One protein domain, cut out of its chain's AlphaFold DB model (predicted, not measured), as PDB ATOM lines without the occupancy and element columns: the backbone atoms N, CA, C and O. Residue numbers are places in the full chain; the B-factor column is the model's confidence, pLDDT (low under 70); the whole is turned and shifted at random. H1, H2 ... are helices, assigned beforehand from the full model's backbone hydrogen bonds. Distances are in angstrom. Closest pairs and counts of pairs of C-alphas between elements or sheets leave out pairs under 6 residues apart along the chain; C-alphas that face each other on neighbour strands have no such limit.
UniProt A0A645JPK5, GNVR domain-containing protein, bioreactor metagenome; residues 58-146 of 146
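Overview. This is residues 58 to 146 of the 146 residues of the protein "GNVR domain-containing protein" of bioreactor metagenome (UniProt A0A645JPK5). The long helix H3 and the shorter H1 make a narrow V, meeting near the end of H3 and the beginning of H1; a chain stretch with the small helix H2 spans the open side. The printed part, 89 residues with helices H1, H2, H3 in chain order and no named strand, is all helix. It is an extended rod, radius of gyration of the C-alphas 20.9 A, spans 69 by 31 by 13 A.

Along the chain. H3, residues 110 to 145, measures 52.1 A and ends at C-alpha 145 (219.928, 241.682, 173.102). H1, residues 58 to 82, measures 37.1 A from C-alpha 58 (222.191, 235.664, 166.552). H2 is residues 89 to 96, 10.6 A.

Arrangement. H3, with residues 131 to 142 alone, touches residues 58 to 65 of H1; the closest C-alphas, of Thr 58 and Thr 138, are 5.9 A apart. They run opposite ways at a shallow tilt of 24 degrees. H2 is apart from both. Every O i to N i+4 pair is within hydrogen-bond range in H2 and H3, 19 of 21 in H1.

Size, cuts and confidence. The farthest C-alphas, of Leu 101 and Gly 146, are 69.2 A apart. The printed part has no cut. The link from H2 to H3 is long, 13 residues. Residues 58, 83 to 108 and 145 to 146 have pLDDT under 70.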
ATOM      1  N   THR A  58     222.971 236.885 166.339       69.12
ATOM      2  CA  THR A  58     222.191 235.664 166.552       69.12
ATOM      3  C   THR A  58     222.201 234.726 165.341       69.12
ATOM      4  O   THR A  58     222.157 233.513 165.517       69.12
ATOM      5  N   ARG A  59     222.296 235.252 164.109       75.06
ATOM      6  CA  ARG A  59     222.358 234.444 162.875       75.06
ATOM      7  C   ARG A  59     223.792 234.104 162.469       75.06
ATOM      8  O   ARG A  59     224.034 233.018 161.950       75.06
ATOM      9  N   LEU A  60     224.749 234.997 162.728       80.06
ATOM     10  CA  LEU A  60     226.155 234.789 162.363       80.06
ATOM     11  C   LEU A  60     226.847 233.706 163.199       80.06
ATOM     12  O   LEU A  60     227.632 232.936 162.652       80.06
ATOM     13  N   MET A  61     226.559 233.611 164.498       82.31
ATOM     14  CA  MET A  61     227.187 232.607 165.365       82.31
ATOM     15  C   MET A  61     226.916 231.144 164.974       82.31
ATOM     16  O   MET A  61     227.890 230.399 164.837       82.31
ATOM     17  N   PRO A  62     225.663 230.690 164.763       83.25
ATOM     18  CA  PRO A  62     225.424 229.305 164.356       83.25
ATOM     19  C   PRO A  62     226.005 229.019 162.967       83.25
ATOM     20  O   PRO A  62     226.493 227.918 162.715       83.25
ATOM     21  N   LEU A  63     226.023 230.020 162.082       86.12
ATOM     22  CA  LEU A  63     226.574 229.899 160.736       86.12
ATOM     23  C   LEU A  63     228.105 229.767 160.754       86.12
ATOM     24  O   LEU A  63     228.659 228.903 160.075       86.12
ATOM     25  N   ALA A  64     228.789 230.547 161.594       86.56
ATOM     26  CA  ALA A  64     230.223 230.407 161.839       86.56
ATOM     27  C   ALA A  64     230.563 229.069 162.518       86.56
ATOM     28  O   ALA A  64     231.551 228.430 162.161       86.56
ATOM     29  N   GLY A  65     229.721 228.606 163.450       88.06
ATOM     30  CA  GLY A  65     229.854 227.286 164.066       88.06
ATOM     31  C   GLY A  65     229.768 226.150 163.041       88.06
ATOM     32  O   GLY A  65     230.634 225.273 163.014       88.06
ATOM     33  N   LEU A  66     228.777 226.201 162.145       89.19
ATOM     34  CA  LEU A  66     228.648 225.254 161.032       89.19
ATOM     35  C   LEU A  66     229.851 225.308 160.085       89.19
ATOM     36  O   LEU A  66     230.371 224.259 159.703       89.19
ATOM     37  N   ALA A  67     230.327 226.508 159.748       90.94
ATOM     38  CA  ALA A  67     231.518 226.678 158.922       90.94
ATOM     39  C   ALA A  67     232.767 226.064 159.582       90.94
ATOM     40  O   ALA A  67     233.549 225.399 158.904       90.94
ATOM     41  N   GLY A  68     232.926 226.211 160.901       90.38
ATOM     42  CA  GLY A  68     234.013 225.588 161.661       90.38
ATOM     43  C   GLY A  68     233.974 224.058 161.626       90.38
ATOM     44  O   GLY A  68     235.001 223.421 161.386       90.38
ATOM     45  N   LEU A  69     232.790 223.453 161.786       91.88
ATOM     46  CA  LEU A  69     232.621 221.999 161.655       91.88
ATOM     47  C   LEU A  69     232.927 221.515 160.235       91.88
ATOM     48  O   LEU A  69     233.649 220.533 160.061       91.88
ATOM     49  N   ALA A  70     232.420 222.221 159.223       91.00
ATOM     50  CA  ALA A  70     232.688 221.906 157.825       91.00
ATOM     51  C   ALA A  70     234.190 221.989 157.510       91.00
ATOM     52  O   ALA A  70     234.736 221.085 156.878       91.00
ATOM     53  N   ALA A  71     234.879 223.017 158.013       91.75
ATOM     54  CA  ALA A  71     236.321 223.168 157.863       91.75
ATOM     55  C   ALA A  71     237.097 222.032 158.550       91.75
ATOM     56  O   ALA A  71     238.025 221.484 157.959       91.75
ATOM     57  N   GLY A  72     236.702 221.625 159.761       88.94
ATOM     58  CA  GLY A  72     237.322 220.496 160.464       88.94
ATOM     59  C   GLY A  72     237.165 219.164 159.721       88.94
ATOM     60  O   GLY A  72     238.124 218.392 159.612       88.94
ATOM     61  N   LEU A  73     235.983 218.912 159.149       88.88
ATOM     62  CA  LEU A  73     235.734 217.744 158.299       88.88
ATOM     63  C   LEU A  73     236.550 217.801 157.006       88.88
ATOM     64  O   LEU A  73     237.194 216.814 156.656       88.88
ATOM     65  N   ALA A  74     236.579 218.952 156.334       89.25
ATOM     66  CA  ALA A  74     237.359 219.150 155.115       89.25
ATOM     67  C   ALA A  74     238.861 218.946 155.360       89.25
ATOM     68  O   ALA A  74     239.525 218.257 154.588       89.25
ATOM     69  N   LEU A  75     239.390 219.473 156.468       88.56
ATOM     70  CA  LEU A  75     240.785 219.289 156.863       88.56
ATOM     71  C   LEU A  75     241.090 217.814 157.153       88.56
ATOM     72  O   LEU A  75     242.087 217.280 156.671       88.56
ATOM     73  N   THR A  76     240.213 217.134 157.897       88.00
ATOM     74  CA  THR A  76     240.355 215.700 158.193       88.00
ATOM     75  C   THR A  76     240.330 214.870 156.913       88.00
ATOM     76  O   THR A  76     241.153 213.971 156.744       88.00
ATOM     77  N   PHE A  77     239.427 215.193 155.988       84.06
ATOM     78  CA  PHE A  77     239.333 214.543 154.686       84.06
ATOM     79  C   PHE A  77     240.601 214.760 153.853       84.06
ATOM     80  O   PHE A  77     241.150 213.803 153.313       84.06
ATOM     81  N   LEU A  78     241.121 215.988 153.809       85.94
ATOM     82  CA  LEU A  78     242.357 216.311 153.098       85.94
ATOM     83  C   LEU A  78     243.560 215.553 153.680       85.94
ATOM     84  O   LEU A  78     244.328 214.944 152.937       85.94
ATOM     85  N   ILE A  79     243.687 215.518 155.011       83.19
ATOM     86  CA  ILE A  79     244.723 214.741 155.708       83.19
ATOM     87  C   ILE A  79     244.568 213.242 155.416       83.19
ATOM     88  O   ILE A  79     245.563 212.550 155.199       83.19
ATOM     89  N   SER A  80     243.334 212.735 155.376       80.50
ATOM     90  CA  SER A  80     243.058 211.338 155.041       80.50
ATOM     91  C   SER A  80     243.362 211.004 153.580       80.50
ATOM     92  O   SER A  80     243.690 209.858 153.296       80.50
ATOM     93  N   GLN A  81     243.280 211.966 152.658       76.88
ATOM     94  CA  GLN A  81     243.741 211.770 151.281       76.88
ATOM     95  C   GLN A  81     245.272 211.770 151.183       76.88
ATOM     96  O   GLN A  81     245.839 210.967 150.447       76.88
ATOM     97  N   LEU A  82     245.953 212.623 151.955       74.50
ATOM     98  CA  LEU A  82     247.422 212.698 152.003       74.50
ATOM     99  C   LEU A  82     248.068 211.453 152.635       74.50
ATOM    100  O   LEU A  82     249.203 211.109 152.308       74.50
ATOM    101  N   LYS A  83     247.356 210.765 153.534       56.94
ATOM    102  CA  LYS A  83     247.733 209.453 154.074       56.94
ATOM    103  C   LYS A  83     246.817 208.377 153.488       56.94
ATOM    104  O   LYS A  83     245.828 208.038 154.137       56.94
ATOM    105  N   PRO A  84     247.132 207.801 152.311       54.69
ATOM    106  CA  PRO A  84     246.351 206.700 151.770       54.69
ATOM    107  C   PRO A  84     246.452 205.512 152.730       54.69
ATOM    108  O   PRO A  84     247.439 204.776 152.771       54.69
ATOM    109  N   ALA A  85     245.430 205.340 153.565       55.84
ATOM    110  CA  ALA A  85     245.260 204.154 154.379       55.84
ATOM    111  C   ALA A  85     244.757 203.038 153.457       55.84
ATOM    112  O   ALA A  85     243.554 202.778 153.391       55.84
ATOM    113  N   PHE A  86     245.675 202.407 152.716       51.41
ATOM    114  CA  PHE A  86     245.406 201.191 151.948       51.41
ATOM    115  C   PHE A  86     244.936 200.099 152.913       51.41
ATOM    116  O   PHE A  86     245.724 199.395 153.540       51.41
ATOM    117  N   SER A  87     243.625 200.031 153.097       52.72
ATOM    118  CA  SER A  87     242.945 199.117 154.014       52.72
ATOM    119  C   SER A  87     242.375 197.910 153.277       52.72
ATOM    120  O   SER A  87     241.964 196.947 153.916       52.72
ATOM    121  N   ASP A  88     242.412 197.934 151.942       54.72
ATOM    122  CA  ASP A  88     241.945 196.848 151.103       54.72
ATOM    123  C   ASP A  88     243.092 196.248 150.278       54.72
ATOM    124  O   ASP A  88     243.735 196.897 149.457       54.72
ATOM    125  N   SER A  89     243.339 194.963 150.501       51.59
ATOM    126  CA  SER A  89     244.326 194.174 149.760       51.59
ATOM    127  C   SER A  89     244.037 194.084 148.253       51.59
ATOM    128  O   SER A  89     244.970 193.892 147.470       51.59
ATOM    129  N   ARG A  90     242.774 194.265 147.825       52.00
ATOM    130  CA  ARG A  90     242.405 194.321 146.399       52.00
ATOM    131  C   ARG A  90     242.879 195.602 145.719       52.00
ATOM    132  O   ARG A  90     243.458 195.510 144.641       52.00
ATOM    133  N   SER A  91     242.732 196.756 146.373       54.62
ATOM    134  CA  SER A  91     243.227 198.035 145.838       54.62
ATOM    135  C   SER A  91     244.759 198.083 145.764       54.62
ATOM    136  O   SER A  91     245.309 198.644 144.821       54.62
ATOM    137  N   LEU A  92     245.468 197.396 146.670       55.97
ATOM    138  CA  LEU A  92     246.919 197.188 146.545       55.97
ATOM    139  C   LEU A  92     247.289 196.376 145.297       55.97
ATOM    140  O   LEU A  92     248.255 196.723 144.622       55.97
ATOM    141  N   ARG A  93     246.528 195.325 144.965       55.22
ATOM    142  CA  ARG A  93     246.788 194.483 143.784       55.22
ATOM    143  C   ARG A  93     246.542 195.231 142.469       55.22
ATOM    144  O   ARG A  93     247.334 195.077 141.545       55.22
ATOM    145  N   GLU A  94     245.488 196.046 142.395       59.44
ATOM    146  CA  GLU A  94     245.178 196.866 141.209       59.44
ATOM    147  C   GLU A  94     246.171 198.013 140.994       59.44
ATOM    148  O   GLU A  94     246.562 198.266 139.858       59.44
ATOM    149  N   VAL A  95     246.619 198.685 142.062       59.72
ATOM    150  CA  VAL A  95     247.528 199.842 141.946       59.72
ATOM    151  C   VAL A  95     248.984 199.421 141.736       59.72
ATOM    152  O   VAL A  95     249.712 200.084 141.002       59.72
ATOM    153  N   THR A  96     249.436 198.337 142.376       62.97
ATOM    154  CA  THR A  96     250.855 197.932 142.320       62.97
ATOM    155  C   THR A  96     251.159 196.879 141.257       62.97
ATOM    156  O   THR A  96     252.329 196.651 140.963       62.97
ATOM    157  N   GLY A  97     250.143 196.214 140.687       55.06
ATOM    158  CA  GLY A  97     250.323 195.167 139.671       55.06
ATOM    159  C   GLY A  97     251.078 193.919 140.157       55.06
ATOM    160  O   GLY A  97     251.354 193.019 139.364       55.06
ATOM    161  N   LEU A  98     251.408 193.843 141.450       60.12
ATOM    162  CA  LEU A  98     252.179 192.767 142.064       60.12
ATOM    163  C   LEU A  98     251.243 191.781 142.786       60.12
ATOM    164  O   LEU A  98     250.279 192.193 143.443       60.12
ATOM    165  N   PRO A  99     251.495 190.460 142.701       55.88
ATOM    166  CA  PRO A  99     250.703 189.475 143.422       55.88
ATOM    167  C   PRO A  99     250.880 189.665 144.933       55.88
ATOM    168  O   PRO A  99     251.979 189.561 145.471       55.88
ATOM    169  N   VAL A 100     249.773 189.932 145.630       59.22
ATOM    170  CA  VAL A 100     249.727 190.014 147.098       59.22
ATOM    171  C   VAL A 100     250.161 188.663 147.682       59.22
ATOM    172  O   VAL A 100     249.405 187.697 147.597       59.22
ATOM    173  N   LEU A 101     251.375 188.603 148.242       59.03
ATOM    174  CA  LEU A 101     251.996 187.400 148.828       59.03
ATOM    175  C   LEU A 101     251.351 186.968 150.160       59.03
ATOM    176  O   LEU A 101     251.551 185.846 150.610       59.03
ATOM    177  N   GLY A 102     250.553 187.839 150.779       56.00
ATOM    178  CA  GLY A 102     249.795 187.549 151.992       56.00
ATOM    179  C   GLY A 102     249.261 188.824 152.641       56.00
ATOM    180  O   GLY A 102     249.839 189.898 152.494       56.00
ATOM    181  N   THR A 103     248.144 188.715 153.358       61.09
ATOM    182  CA  THR A 103     247.558 189.811 154.140       61.09
ATOM    183  C   THR A 103     247.786 189.541 155.621       61.09
ATOM    184  O   THR A 103     247.349 188.511 156.131       61.09
ATOM    185  N   VAL A 104     248.440 190.456 156.336       62.31
ATOM    186  CA  VAL A 104     248.543 190.360 157.797       62.31
ATOM    187  C   VAL A 104     247.266 190.936 158.395       62.31
ATOM    188  O   VAL A 104     247.089 192.153 158.467       62.31
ATOM    189  N   THR A 105     246.347 190.061 158.796       57.81
ATOM    190  CA  THR A 105     245.123 190.470 159.489       57.81
ATOM    191  C   THR A 105     245.492 191.126 160.816       57.81
ATOM    192  O   THR A 105     246.206 190.550 161.637       57.81
ATOM    193  N   MET A 106     245.004 192.345 161.043       60.78
ATOM    194  CA  MET A 106     245.238 193.059 162.295       60.78
ATOM    195  C   MET A 106     244.587 192.298 163.459       60.78
ATOM    196  O   MET A 106     243.361 192.245 163.569       60.78
ATOM    197  N   LEU A 107     245.405 191.725 164.347       64.62
ATOM    198  CA  LEU A 107     244.916 191.051 165.547       64.62
ATOM    199  C   LEU A 107     244.355 192.098 166.523       64.62
ATOM    200  O   LEU A 107     245.062 193.006 166.977       64.62
ATOM    201  N   SER A 108     243.059 191.990 166.807       59.84
ATOM    202  CA  SER A 108     242.322 192.937 167.644       59.84
ATOM    203  C   SER A 108     242.631 192.681 169.122       59.84
ATOM    204  O   SER A 108     241.932 191.938 169.804       59.84
ATOM    205  N   THR A 109     243.717 193.268 169.630       80.38
ATOM    206  CA  THR A 109     244.065 193.217 171.056       80.38
ATOM    207  C   THR A 109     243.106 194.086 171.889       80.38
ATOM    208  O   THR A 109     242.737 195.186 171.456       80.38
ATOM    209  N   PRO A 110     242.717 193.660 173.110       76.94
ATOM    210  CA  PRO A 110     241.807 194.424 173.969       76.94
ATOM    211  C   PRO A 110     242.342 195.827 174.304       76.94
ATOM    212  O   PRO A 110     241.566 196.778 174.405       76.94
ATOM    213  N   GLU A 111     243.663 195.996 174.376       78.75
ATOM    214  CA  GLU A 111     244.341 197.285 174.572       78.75
ATOM    215  C   GLU A 111     244.075 198.270 173.424       78.75
ATOM    216  O   GLU A 111     243.727 199.430 173.665       78.75
ATOM    217  N   ARG A 112     244.146 197.803 172.168       75.62
ATOM    218  CA  ARG A 112     243.819 198.607 170.977       75.62
ATOM    219  C   ARG A 112     242.337 198.947 170.919       75.62
ATOM    220  O   ARG A 112     241.989 200.078 170.581       75.62
ATOM    221  N   LYS A 113     241.460 198.015 171.306       75.81
ATOM    222  CA  LYS A 113     240.014 198.271 171.400       75.81
ATOM    223  C   LYS A 113     239.726 199.378 172.420       75.81
ATOM    224  O   LYS A 113     238.977 200.304 172.118       75.81
ATOM    225  N   ARG A 114     240.386 199.342 173.583       79.81
ATOM    226  CA  ARG A 114     240.256 200.356 174.642       79.81
ATOM    227  C   ARG A 114     240.867 201.705 174.245       79.81
ATOM    228  O   ARG A 114     240.313 202.746 174.583       79.81
ATOM    229  N   ALA A 115     241.980 201.716 173.508       80.44
ATOM    230  CA  ALA A 115     242.564 202.937 172.944       80.44
ATOM    231  C   ALA A 115     241.649 203.583 171.890       80.44
ATOM    232  O   ALA A 115     241.411 204.788 171.942       80.44
ATOM    233  N   ARG A 116     241.063 202.780 170.993       81.62
ATOM    234  CA  ARG A 116     240.124 203.255 169.969       81.62
ATOM    235  C   ARG A 116     238.840 203.812 170.580       81.62
ATOM    236  O   ARG A 116     238.416 204.890 170.184       81.62
ATOM    237  N   TRP A 117     238.271 203.137 171.581       82.12
ATOM    238  CA  TRP A 117     237.111 203.648 172.321       82.12
ATOM    239  C   TRP A 117     237.411 204.965 173.042       82.12
ATOM    240  O   TRP A 117     236.613 205.889 172.947       82.12
ATOM    241  N   ARG A 118     238.575 205.101 173.694       86.56
ATOM    242  CA  ARG A 118     238.993 206.379 174.298       86.56
ATOM    243  C   ARG A 118     239.142 207.492 173.260       86.56
ATOM    244  O   ARG A 118     238.693 208.600 173.515       86.56
ATOM    245  N   GLY A 119     239.718 207.193 172.095       83.69
ATOM    246  CA  GLY A 119     239.828 208.153 170.993       83.69
ATOM    247  C   GLY A 119     238.466 208.601 170.456       83.69
ATOM    248  O   GLY A 119     238.248 209.792 170.267       83.69
ATOM    249  N   LEU A 120     237.525 207.667 170.288       85.06
ATOM    250  CA  LEU A 120     236.145 207.967 169.891       85.06
ATOM    251  C   LEU A 120     235.404 208.801 170.938       85.06
ATOM    252  O   LEU A 120     234.707 209.741 170.574       85.06
ATOM    253  N   LEU A 121     235.577 208.494 172.225       91.00
ATOM    254  CA  LEU A 121     234.990 209.279 173.312       91.00
ATOM    255  C   LEU A 121     235.590 210.687 173.382       91.00
ATOM    256  O   LEU A 121     234.845 211.646 173.545       91.00
ATOM    257  N   ALA A 122     236.907 210.831 173.216       89.75
ATOM    258  CA  ALA A 122     237.567 212.134 173.187       89.75
ATOM    259  C   ALA A 122     237.120 212.971 171.976       89.75
ATOM    260  O   ALA A 122     236.809 214.150 172.125       89.75
ATOM    261  N   PHE A 123     237.028 212.356 170.793       86.31
ATOM    262  CA  PHE A 123     236.533 213.014 169.585       86.31
ATOM    263  C   PHE A 123     235.058 213.413 169.720       86.31
ATOM    264  O   PHE A 123     234.710 214.568 169.487       86.31
ATOM    265  N   GLY A 124     234.202 212.486 170.161       89.56
ATOM    266  CA  GLY A 124     232.780 212.748 170.391       89.56
ATOM    267  C   GLY A 124     232.550 213.819 171.458       89.56
ATOM    268  O   GLY A 124     231.731 214.713 171.260       89.56
ATOM    269  N   GLY A 125     233.326 213.789 172.543       92.88
ATOM    270  CA  GLY A 125     233.318 214.817 173.581       92.88
ATOM    271  C   GLY A 125     233.763 216.186 173.062       92.88
ATOM    272  O   GLY A 125     233.127 217.184 173.381       92.88
ATOM    273  N   GLY A 126     234.796 216.241 172.215       90.00
ATOM    274  CA  GLY A 126     235.257 217.482 171.586       90.00
ATOM    275  C   GLY A 126     234.213 218.101 170.654       90.00
ATOM    276  O   GLY A 126     233.922 219.292 170.763       90.00
ATOM    277  N   VAL A 127     233.596 217.293 169.784       90.12
ATOM    278  CA  VAL A 127     232.519 217.751 168.886       90.12
ATOM    279  C   VAL A 127     231.302 218.209 169.691       90.12
ATOM    280  O   VAL A 127     230.781 219.297 169.449       90.12
ATOM    281  N   GLY A 128     230.878 217.420 170.682       91.31
ATOM    282  CA  GLY A 128     229.766 217.775 171.563       91.31
ATOM    283  C   GLY A 128     230.028 219.061 172.351       91.31
ATOM    284  O   GLY A 128     229.156 219.924 172.422       91.31
ATOM    285  N   GLY A 129     231.243 219.231 172.880       92.94
ATOM    286  CA  GLY A 129     231.664 220.438 173.590       92.94
ATOM    287  C   GLY A 129     231.680 221.681 172.700       92.94
ATOM    288  O   GLY A 129     231.182 222.726 173.110       92.94
ATOM    289  N   PHE A 130     232.174 221.565 171.463       90.69
ATOM    290  CA  PHE A 130     232.146 222.661 170.491       90.69
ATOM    291  C   PHE A 130     230.712 223.097 170.165       90.69
ATOM    292  O   PHE A 130     230.391 224.282 170.246       90.69
ATOM    293  N   VAL A 131     229.830 222.141 169.854       90.69
ATOM    294  CA  VAL A 131     228.415 222.428 169.566       90.69
ATOM    295  C   VAL A 131     227.732 223.054 170.783       90.69
ATOM    296  O   VAL A 131     227.043 224.065 170.645       90.69
ATOM    297  N   GLY A 132     227.969 222.510 171.979       91.19
ATOM    298  CA  GLY A 132     227.447 223.060 173.230       91.19
ATOM    299  C   GLY A 132     227.900 224.501 173.480       91.19
ATOM    300  O   GLY A 132     227.076 225.341 173.838       91.19
ATOM    301  N   ALA A 133     229.173 224.816 173.228       91.00
ATOM    302  CA  ALA A 133     229.711 226.168 173.373       91.00
ATOM    303  C   ALA A 133     229.081 227.160 172.383       91.00
ATOM    304  O   ALA A 133     228.731 228.272 172.777       91.00
ATOM    305  N   VAL A 134     228.883 226.757 171.121       89.94
ATOM    306  CA  VAL A 134     228.211 227.594 170.112       89.94
ATOM    307  C   VAL A 134     226.761 227.867 170.517       89.94
ATOM    308  O   VAL A 134     226.332 229.019 170.486       89.94
ATOM    309  N   ILE A 135     226.022 226.845 170.962       87.88
ATOM    310  CA  ILE A 135     224.637 227.009 171.430       87.88
ATOM    311  C   ILE A 135     224.594 227.939 172.649       87.88
ATOM    312  O   ILE A 135     223.842 228.914 172.649       87.88
ATOM    313  N   ALA A 136     225.435 227.704 173.658       89.75
ATOM    314  CA  ALA A 136     225.497 228.546 174.850       89.75
ATOM    315  C   ALA A 136     225.815 230.012 174.504       89.75
ATOM    316  O   ALA A 136     225.159 230.919 175.016       89.75
ATOM    317  N   ALA A 137     226.755 230.250 173.586       86.38
ATOM    318  CA  ALA A 137     227.100 231.591 173.125       86.38
ATOM    319  C   ALA A 137     225.940 232.266 172.373       86.38
ATOM    320  O   ALA A 137     225.670 233.446 172.601       86.38
ATOM    321  N   THR A 138     225.205 231.527 171.532       86.81
ATOM    322  CA  THR A 138     224.015 232.067 170.846       86.81
ATOM    323  C   THR A 138     222.898 232.444 171.815       86.81
ATOM    324  O   THR A 138     222.315 233.518 171.680       86.81
ATOM    325  N   VAL A 139     222.636 231.606 172.823       86.44
ATOM    326  CA  VAL A 139     221.620 231.869 173.851       86.44
ATOM    327  C   VAL A 139     222.028 233.062 174.715       86.44
ATOM    328  O   VAL A 139     221.218 233.961 174.930       86.44
ATOM    329  N   ALA A 140     223.293 233.128 175.139       85.94
ATOM    330  CA  ALA A 140     223.819 234.256 175.903       85.94
ATOM    331  C   ALA A 140     223.689 235.578 175.132       85.94
ATOM    332  O   ALA A 140     223.231 236.571 175.689       85.94
ATOM    333  N   LEU A 141     224.017 235.588 173.835       81.62
ATOM    334  CA  LEU A 141     223.818 236.770 172.996       81.62
ATOM    335  C   LEU A 141     222.342 237.146 172.851       81.62
ATOM    336  O   LEU A 141     222.027 238.332 172.884       81.62
ATOM    337  N   SER A 142     221.447 236.165 172.720       79.88
ATOM    338  CA  SER A 142     220.009 236.435 172.622       79.88
ATOM    339  C   SER A 142     219.427 237.043 173.903       79.88
ATOM    340  O   SER A 142     218.579 237.919 173.814       79.88
ATOM    341  N   LEU A 143     219.933 236.642 175.076       79.25
ATOM    342  CA  LEU A 143     219.542 237.188 176.382       79.25
ATOM    343  C   LEU A 143     220.061 238.610 176.621       79.25
ATOM    344  O   LEU A 143     219.437 239.366 177.349       79.25
ATOM    345  N   ILE A 144     221.212 238.969 176.043       78.81
ATOM    346  CA  ILE A 144     221.806 240.311 176.184       78.81
ATOM    347  C   ILE A 144     221.131 241.322 175.240       78.81
ATOM    348  O   ILE A 144     221.200 242.527 175.474       78.81
ATOM    349  N   GLN A 145     220.531 240.846 174.146       66.88
ATOM    350  CA  GLN A 145     219.928 241.682 173.102       66.88
ATOM    351  C   GLN A 145     218.391 241.752 173.147       66.88
ATOM    352  O   GLN A 145     217.826 242.513 172.362       66.88
ATOM    353  N   GLY A 146     217.737 240.954 173.997       57.97
ATOM    354  CA  GLY A 146     216.292 241.001 174.259       57.97
ATOM    355  C   GLY A 146     215.975 241.817 175.500       57.97
ATOM    356  O   GLY A 146     214.920 242.483 175.483       57.97
TER     357      GLY A 146